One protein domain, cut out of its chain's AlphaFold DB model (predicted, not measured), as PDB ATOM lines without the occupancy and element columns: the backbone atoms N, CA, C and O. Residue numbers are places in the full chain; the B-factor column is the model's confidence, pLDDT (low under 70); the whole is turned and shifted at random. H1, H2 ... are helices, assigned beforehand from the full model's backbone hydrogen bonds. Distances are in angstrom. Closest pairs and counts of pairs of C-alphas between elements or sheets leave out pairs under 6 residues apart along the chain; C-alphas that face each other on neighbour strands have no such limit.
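What this domain is: This is residues 632 to 695 of the 870 residues of an uncharacterized protein of Gimesia maris (UniProt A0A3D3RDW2). With little regular structure, two short helices, H3 and H1, lie side by side running opposite ways; tiny H2 sits near the end of H1 and the start of H3, where the loop 643 to 655 swings out. Beyond H3, the tail 679 to 695 loops out and folds back. The 64 printed residues hold three named helices, H1, H2, H3, and no named strand; the class is all helix, with 23 residues in named elements. The whole is compact, radius of gyration of the C-alphas 11.6 A, spanning 36 by 25 by 18 A.

How they stand to each other: H3, residues 669 to 678, and H1, residues 634 to 642, are close but not clearly touching, C-alphas of Leu 672 and Leu 640 closest at 7.6 A, at a shallow tilt of 9 degrees, opposite ways. H2, residues 656 to 659, only just touches H1, with 3 pairs of C-alphas within 8 A, Ala 659 and Leu 640 closest at 5.5 A. H2 and H3 are close but not clearly touching, the closest C-alphas, of Ala 659 and Asp 671, being 7.1 A apart. Every O i to N i+4 pair is within hydrogen-bond range in H1 and H3; H2 is too short for one.

Where its parts are: H3 spans 14.5 A, to C-alpha 678 at (30.717, 20.376, 125.587). H1 spans 11.9 A from C-alpha 634 at (22.824, 19.678, 117.082); H2 spans 5.0 A.

The domain as a whole: The farthest C-alphas, of Glu 650 and Asn 685, are 36.1 A apart. The printed part has no cut; the link H1 to H2 is long. No printed residue is under 70 in pLDDT.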
ATOM      1  N   ILE A 632      29.400  15.600 119.785       95.38
ATOM      2  CA  ILE A 632      28.414  16.371 120.549       95.38
ATOM      3  C   ILE A 632      27.926  17.548 119.698       95.38
ATOM      4  O   ILE A 632      28.586  18.589 119.594       95.38
ATOM      5  N   ASN A 633      26.775  17.405 119.042       95.38
ATOM      6  CA  ASN A 633      26.299  18.370 118.058       95.38
ATOM      7  C   ASN A 633      24.787  18.651 118.143       95.38
ATOM      8  O   ASN A 633      24.118  18.434 119.152       95.38
ATOM      9  N   TYR A 634      24.232  19.277 117.099       96.00
ATOM     10  CA  TYR A 634      22.824  19.678 117.082       96.00
ATOM     11  C   TYR A 634      21.867  18.480 117.142       96.00
ATOM     12  O   TYR A 634      20.708  18.675 117.498       96.00
ATOM     13  N   ARG A 635      22.316  17.276 116.770       96.62
ATOM     14  CA  ARG A 635      21.538  16.037 116.875       96.62
ATOM     15  C   ARG A 635      21.324  15.652 118.331       96.62
ATOM     16  O   ARG A 635      20.173  15.512 118.732       96.62
ATOM     17  N   ASP A 636      22.384  15.646 119.124       96.31
ATOM     18  CA  ASP A 636      22.324  15.396 120.568       96.31
ATOM     19  C   ASP A 636      21.536  16.489 121.280       96.31
ATOM     20  O   ASP A 636      20.704  16.208 122.137       96.31
ATOM     21  N   LEU A 637      21.695  17.748 120.847       95.81
ATOM     22  CA  LEU A 637      20.891  18.851 121.372       95.81
ATOM     23  C   LEU A 637      19.394  18.630 121.121       95.81
ATOM     24  O   LEU A 637      18.573  18.947 121.978       95.81
ATOM     25  N   ILE A 638      19.020  18.126 119.940       95.50
ATOM     26  CA  ILE A 638      17.625  17.801 119.624       95.50
ATOM     27  C   ILE A 638      17.137  16.654 120.513       95.50
ATOM     28  O   ILE A 638      16.014  16.743 121.009       95.50
ATOM     29  N   SER A 639      17.962  15.629 120.746       94.19
ATOM     30  CA  SER A 639      17.644  14.524 121.656       94.19
ATOM     31  C   SER A 639      17.409  15.031 123.082       94.19
ATOM     32  O   SER A 639      16.322  14.822 123.619       94.19
ATOM     33  N   LEU A 640      18.344  15.805 123.643       95.44
ATOM     34  CA  LEU A 640      18.239  16.393 124.983       95.44
ATOM     35  C   LEU A 640      17.010  17.303 125.114       95.44
ATOM     36  O   LEU A 640      16.223  17.170 126.048       95.44
ATOM     37  N   VAL A 641      16.787  18.206 124.152       94.25
ATOM     38  CA  VAL A 641      15.610  19.095 124.162       94.25
ATOM     39  C   VAL A 641      14.306  18.304 124.016       94.25
ATOM     40  O   VAL A 641      13.280  18.717 124.560       94.25
ATOM     41  N   GLY A 642      14.328  17.168 123.314       94.75
ATOM     42  CA  GLY A 642      13.180  16.277 123.144       94.75
ATOM     43  C   GLY A 642      12.661  15.681 124.455       94.75
ATOM     44  O   GLY A 642      11.460  15.445 124.569       94.75
ATOM     45  N   VAL A 643      13.540  15.509 125.445       95.19
ATOM     46  CA  VAL A 643      13.214  15.003 126.790       95.19
ATOM     47  C   VAL A 643      13.324  16.083 127.870       95.19
ATOM     48  O   VAL A 643      13.254  15.785 129.057       95.19
ATOM     49  N   TYR A 644      13.444  17.358 127.492       95.50
ATOM     50  CA  TYR A 644      13.563  18.451 128.453       95.50
ATOM     51  C   TYR A 644      12.321  18.560 129.352       95.50
ATOM     52  O   TYR A 644      11.190  18.711 128.882       95.50
ATOM     53  N   GLY A 645      12.545  18.543 130.662       91.75
ATOM     54  CA  GLY A 645      11.524  18.503 131.705       91.75
ATOM     55  C   GLY A 645      11.056  17.094 132.074       91.75
ATOM     56  O   GLY A 645      10.190  16.978 132.946       91.75
ATOM     57  N   ALA A 646      11.590  16.046 131.438       92.38
ATOM     58  CA  ALA A 646      11.326  14.667 131.823       92.38
ATOM     59  C   ALA A 646      11.952  14.345 133.186       92.38
ATOM     60  O   ALA A 646      12.965  14.920 133.586       92.38
ATOM     61  N   ILE A 647      11.323  13.404 133.883       85.56
ATOM     62  CA  ILE A 647      11.853  12.741 135.072       85.56
ATOM     63  C   ILE A 647      12.273  11.353 134.577       85.56
ATOM     64  O   ILE A 647      11.375  10.577 134.249       85.56
ATOM     65  N   PRO A 648      13.574  11.053 134.400       86.00
ATOM     66  CA  PRO A 648      14.029   9.806 133.794       86.00
ATOM     67  C   PRO A 648      13.448   8.545 134.433       86.00
ATOM     68  O   PRO A 648      13.040   7.652 133.702       86.00
ATOM     69  N   SER A 649      13.322   8.503 135.763       76.81
ATOM     70  CA  SER A 649      12.706   7.380 136.489       76.81
ATOM     71  C   SER A 649      11.219   7.148 136.175       76.81
ATOM     72  O   SER A 649      10.696   6.070 136.439       76.81
ATOM     73  N   GLU A 650      10.531   8.145 135.613       80.69
ATOM     74  CA  GLU A 650       9.103   8.107 135.262       80.69
ATOM     75  C   GLU A 650       8.876   8.205 133.737       80.69
ATOM     76  O   GLU A 650       7.742   8.375 133.282       80.69
ATOM     77  N   SER A 651       9.947   8.174 132.939       81.25
ATOM     78  CA  SER A 651       9.917   8.452 131.502       81.25
ATOM     79  C   SER A 651       9.971   7.169 130.675       81.25
ATOM     80  O   SER A 651      10.865   6.352 130.854       81.25
ATOM     81  N   ASP A 652       9.097   7.052 129.671       80.62
ATOM     82  CA  ASP A 652       9.131   5.963 128.676       80.62
ATOM     83  C   ASP A 652      10.238   6.150 127.608       80.62
ATOM     84  O   ASP A 652      10.243   5.467 126.585       80.62
ATOM     85  N   SER A 653      11.117   7.144 127.762       85.62
ATOM     86  CA  SER A 653      12.148   7.472 126.772       85.62
ATOM     87  C   SER A 653      13.441   6.704 127.026       85.62
ATOM     88  O   SER A 653      14.096   6.935 128.042       85.62
ATOM     89  N   ASP A 654      13.879   5.938 126.027       83.69
ATOM     90  CA  ASP A 654      15.076   5.081 126.069       83.69
ATOM     91  C   ASP A 654      16.383   5.831 126.424       83.69
ATOM     92  O   ASP A 654      17.319   5.246 126.954       83.69
ATOM     93  N   TYR A 655      16.449   7.145 126.183       87.62
ATOM     94  CA  TYR A 655      17.643   7.977 126.418       87.62
ATOM     95  C   TYR A 655      17.433   9.133 127.416       87.62
ATOM     96  O   TYR A 655      18.311   9.982 127.566       87.62
ATOM     97  N   ALA A 656      16.287   9.215 128.111       89.25
ATOM     98  CA  ALA A 656      16.061  10.309 129.072       89.25
ATOM     99  C   ALA A 656      17.008  10.239 130.279       89.25
ATOM    100  O   ALA A 656      17.410  11.277 130.789       89.25
ATOM    101  N   TRP A 657      17.379   9.029 130.701       86.50
ATOM    102  CA  TRP A 657      18.345   8.788 131.776       86.50
ATOM    103  C   TRP A 657      19.760   9.253 131.405       86.50
ATOM    104  O   TRP A 657      20.450   9.802 132.251       86.50
ATOM    105  N   ALA A 658      20.174   9.095 130.143       88.31
ATOM    106  CA  ALA A 658      21.482   9.541 129.668       88.31
ATOM    107  C   ALA A 658      21.527  11.065 129.481       88.31
ATOM    108  O   ALA A 658      22.547  11.700 129.733       88.31
ATOM    109  N   ALA A 659      20.396  11.660 129.079       92.44
ATOM    110  CA  ALA A 659      20.243  13.106 128.940       92.44
ATOM    111  C   ALA A 659      20.176  13.861 130.286       92.44
ATOM    112  O   ALA A 659      20.319  15.084 130.292       92.44
ATOM    113  N   ASP A 660      19.949  13.151 131.395       91.56
ATOM    114  CA  ASP A 660      20.109  13.626 132.776       91.56
ATOM    115  C   ASP A 660      21.603  13.605 133.130       91.56
ATOM    116  O   ASP A 660      22.135  12.697 133.768       91.56
ATOM    117  N   LEU A 661      22.308  14.600 132.598       90.88
ATOM    118  CA  LEU A 661      23.759  14.702 132.596       90.88
ATOM    119  C   LEU A 661      24.346  15.005 133.977       90.88
ATOM    120  O   LEU A 661      25.564  15.027 134.091       90.88
ATOM    121  N   ASP A 662      23.544  15.287 135.003       86.56
ATOM    122  CA  ASP A 662      23.998  15.339 136.397       86.56
ATOM    123  C   ASP A 662      23.394  14.238 137.290       86.56
ATOM    124  O   ASP A 662      23.702  14.193 138.485       86.56
ATOM    125  N   GLN A 663      22.619  13.314 136.702       85.38
ATOM    126  CA  GLN A 663      21.919  12.211 137.370       85.38
ATOM    127  C   GLN A 663      21.028  12.680 138.536       85.38
ATOM    128  O   GLN A 663      20.904  12.008 139.565       85.38
ATOM    129  N   SER A 664      20.396  13.848 138.397       81.12
ATOM    130  CA  SER A 664      19.496  14.420 139.408       81.12
ATOM    131  C   SER A 664      18.054  13.907 139.328       81.12
ATOM    132  O   SER A 664      17.195  14.342 140.103       81.12
ATOM    133  N   ASP A 665      17.784  12.975 138.413       84.12
ATOM    134  CA  ASP A 665      16.462  12.477 138.038       84.12
ATOM    135  C   ASP A 665      15.566  13.541 137.399       84.12
ATOM    136  O   ASP A 665      14.331  13.473 137.457       84.12
ATOM    137  N   ARG A 666      16.167  14.548 136.760       88.25
ATOM    138  CA  ARG A 666      15.450  15.557 135.980       88.25
ATOM    139  C   ARG A 666      16.310  16.039 134.833       88.25
ATOM    140  O   ARG A 666      17.350  16.620 135.073       88.25
ATOM    141  N   VAL A 667      15.782  15.956 133.613       93.81
ATOM    142  CA  VAL A 667      16.389  16.661 132.480       93.81
ATOM    143  C   VAL A 667      15.949  18.122 132.534       93.81
ATOM    144  O   VAL A 667      14.806  18.446 132.200       93.81
ATOM    145  N   ASP A 668      16.815  19.026 132.972       94.19
ATOM    146  CA  ASP A 668      16.502  20.441 133.120       94.19
ATOM    147  C   ASP A 668      17.576  21.393 132.558       94.19
ATOM    148  O   ASP A 668      18.330  21.095 131.627       94.19
ATOM    149  N   TYR A 669      17.554  22.645 133.019       93.75
ATOM    150  CA  TYR A 669      18.457  23.677 132.527       93.75
ATOM    151  C   TYR A 669      19.921  23.411 132.911       93.75
ATOM    152  O   TYR A 669      20.804  23.976 132.266       93.75
ATOM    153  N   ARG A 670      20.189  22.612 133.952       92.00
ATOM    154  CA  ARG A 670      21.539  22.227 134.381       92.00
ATOM    155  C   ARG A 670      22.184  21.300 133.365       92.00
ATOM    156  O   ARG A 670      23.290  21.604 132.925       92.00
ATOM    157  N   ASP A 671      21.450  20.297 132.892       94.56
ATOM    158  CA  ASP A 671      21.904  19.393 131.831       94.56
ATOM    159  C   ASP A 671      22.161  20.154 130.542       94.56
ATOM    160  O   ASP A 671      23.204  19.997 129.915       94.56
ATOM    161  N   LEU A 672      21.263  21.079 130.184       94.88
ATOM    162  CA  LEU A 672      21.460  21.925 129.011       94.88
ATOM    163  C   LEU A 672      22.718  22.803 129.135       94.88
ATOM    164  O   LEU A 672      23.414  23.013 128.143       94.88
ATOM    165  N   ILE A 673      23.024  23.330 130.326       93.38
ATOM    166  CA  ILE A 673      24.252  24.108 130.560       93.38
ATOM    167  C   ILE A 673      25.487  23.215 130.413       93.38
ATOM    168  O   ILE A 673      26.421  23.608 129.708       93.38
ATOM    169  N   SER A 674      25.485  22.034 131.038       92.88
ATOM    170  CA  SER A 674      26.573  21.055 130.936       92.88
ATOM    171  C   SER A 674      26.800  20.643 129.481       92.88
ATOM    172  O   SER A 674      27.924  20.703 128.982       92.88
ATOM    173  N   PHE A 675      25.721  20.341 128.758       96.06
ATOM    174  CA  PHE A 675      25.745  19.988 127.344       96.06
ATOM    175  C   PHE A 675      26.319  21.110 126.473       96.06
ATOM    176  O   PHE A 675      27.227  20.885 125.675       96.06
ATOM    177  N   VAL A 676      25.854  22.353 126.650       94.25
ATOM    178  CA  VAL A 676      26.375  23.513 125.904       94.25
ATOM    179  C   VAL A 676      27.869  23.732 126.168       94.25
ATOM    180  O   VAL A 676      28.582  24.158 125.262       94.25
ATOM    181  N   GLY A 677      28.359  23.413 127.371       92.75
ATOM    182  CA  GLY A 677      29.785  23.460 127.711       92.75
ATOM    183  C   GLY A 677      30.657  22.460 126.941       92.75
ATOM    184  O   GLY A 677      31.863  22.684 126.816       92.75
ATOM    185  N   ASN A 678      30.056  21.399 126.400       95.75
ATOM    186  CA  ASN A 678      30.717  20.376 125.587       95.75
ATOM    187  C   ASN A 678      30.294  20.403 124.106       95.75
ATOM    188  O   ASN A 678      30.817  19.639 123.302       95.75
ATOM    189  N   TYR A 679      29.389  21.301 123.709       95.50
ATOM    190  CA  TYR A 679      28.883  21.366 122.341       95.50
ATOM    191  C   TYR A 679      29.983  21.687 121.320       95.50
ATOM    192  O   TYR A 679      30.693  22.688 121.436       95.50
ATOM    193  N   GLY A 680      30.049  20.889 120.257       93.94
ATOM    194  CA  GLY A 680      31.041  20.997 119.188       93.94
ATOM    195  C   GLY A 680      32.291  20.145 119.406       93.94
ATOM    196  O   GLY A 680      33.108  20.073 118.486       93.94
ATOM    197  N   LYS A 681      32.418  19.492 120.568       94.75
ATOM    198  CA  LYS A 681      33.448  18.487 120.838       94.75
ATOM    199  C   LYS A 681      33.153  17.184 120.107       94.75
ATOM    200  O   LYS A 681      32.020  16.918 119.702       94.75
ATOM    201  N   GLY A 682      34.184  16.379 119.921       91.06
ATOM    202  CA  GLY A 682      34.065  15.092 119.253       91.06
ATOM    203  C   GLY A 682      35.379  14.340 119.286       91.06
ATOM    204  O   GLY A 682      36.447  14.962 119.279       91.06
ATOM    205  N   LYS A 683      35.278  13.016 119.235       89.62
ATOM    206  CA  LYS A 683      36.360  12.048 119.449       89.62
ATOM    207  C   LYS A 683      37.691  12.383 118.764       89.62
ATOM    208  O   LYS A 683      38.749  12.236 119.355       89.62
ATOM    209  N   VAL A 684      37.658  12.888 117.528       84.56
ATOM    210  CA  VAL A 684      38.882  13.170 116.745       84.56
ATOM    211  C   VAL A 684      39.353  14.628 116.825       84.56
ATOM    212  O   VAL A 684      40.548  14.897 116.738       84.56
ATOM    213  N   ASN A 685      38.438  15.598 116.900       81.56
ATOM    214  CA  ASN A 685      38.788  17.013 116.687       81.56
ATOM    215  C   ASN A 685      38.945  17.811 117.988       81.56
ATOM    216  O   ASN A 685      39.635  18.830 117.975       81.56
ATOM    217  N   ASP A 686      38.276  17.382 119.059       88.12
ATOM    218  CA  ASP A 686      38.309  17.992 120.393       88.12
ATOM    219  C   ASP A 686      37.741  16.969 121.402       88.12
ATOM    220  O   ASP A 686      36.542  17.012 121.702       88.12
ATOM    221  N   PRO A 687      38.549  15.977 121.829       87.00
ATOM    222  CA  PRO A 687      38.096  14.872 122.680       87.00
ATOM    223  C   PRO A 687      37.954  15.236 124.165       87.00
ATOM    224  O   PRO A 687      37.440  14.435 124.941       87.00
ATOM    225  N   ASP A 688      38.405  16.423 124.581       89.44
ATOM    226  CA  ASP A 688      38.499  16.811 125.992       89.44
ATOM    227  C   ASP A 688      37.122  17.163 126.571       89.44
ATOM    228  O   ASP A 688      36.775  18.335 126.719       89.44
ATOM    229  N   VAL A 689      36.297  16.170 126.895       91.50
ATOM    230  CA  VAL A 689      34.950  16.367 127.455       91.50
ATOM    231  C   VAL A 689      35.022  16.794 128.926       91.50
ATOM    232  O   VAL A 689      35.749  16.229 129.737       91.50
ATOM    233  N   ASN A 690      34.248  17.820 129.285       91.75
ATOM    234  CA  ASN A 690      34.124  18.283 130.665       91.75
ATOM    235  C   ASN A 690      32.998  17.505 131.348       91.75
ATOM    236  O   ASN A 690      31.829  17.883 131.222       91.75
ATOM    237  N   TYR A 691      33.357  16.437 132.050       90.38
ATOM    238  CA  TYR A 691      32.418  15.626 132.822       90.38
ATOM    239  C   TYR A 691      32.047  16.286 134.162       90.38
ATOM    240  O   TYR A 691      32.840  17.055 134.722       90.38
ATOM    241  N   PRO A 692      30.840  16.027 134.687       86.94
ATOM    242  CA  PRO A 692      30.466  16.436 136.035       86.94
ATOM    243  C   PRO A 692      31.251  15.633 137.083       86.94
ATOM    244  O   PRO A 692      31.807  14.578 136.802       86.94
ATOM    245  N   SER A 693      31.317  16.136 138.317       83.50
ATOM    246  CA  SER A 693      32.174  15.556 139.365       83.50
ATOM    247  C   SER A 693      31.725  14.190 139.892       83.50
ATOM    248  O   SER A 693      32.446  13.605 140.687       83.50
ATOM    249  N   ASN A 694      30.519  13.752 139.539       79.38
ATOM    250  CA  ASN A 694      29.925  12.467 139.908       79.38
ATOM    251  C   ASN A 694      29.934  11.457 138.747       79.38
ATOM    252  O   ASN A 694      29.248  10.445 138.830       79.38
ATOM    253  N   TYR A 695      30.612  11.777 137.643       84.62
ATOM    254  CA  TYR A 695      30.798  10.871 136.518       84.62
ATOM    255  C   TYR A 695      32.128  10.112 136.657       84.62
ATOM    256  O   TYR A 695      33.142  10.761 136.947       84.62
TER     257      TYR A 695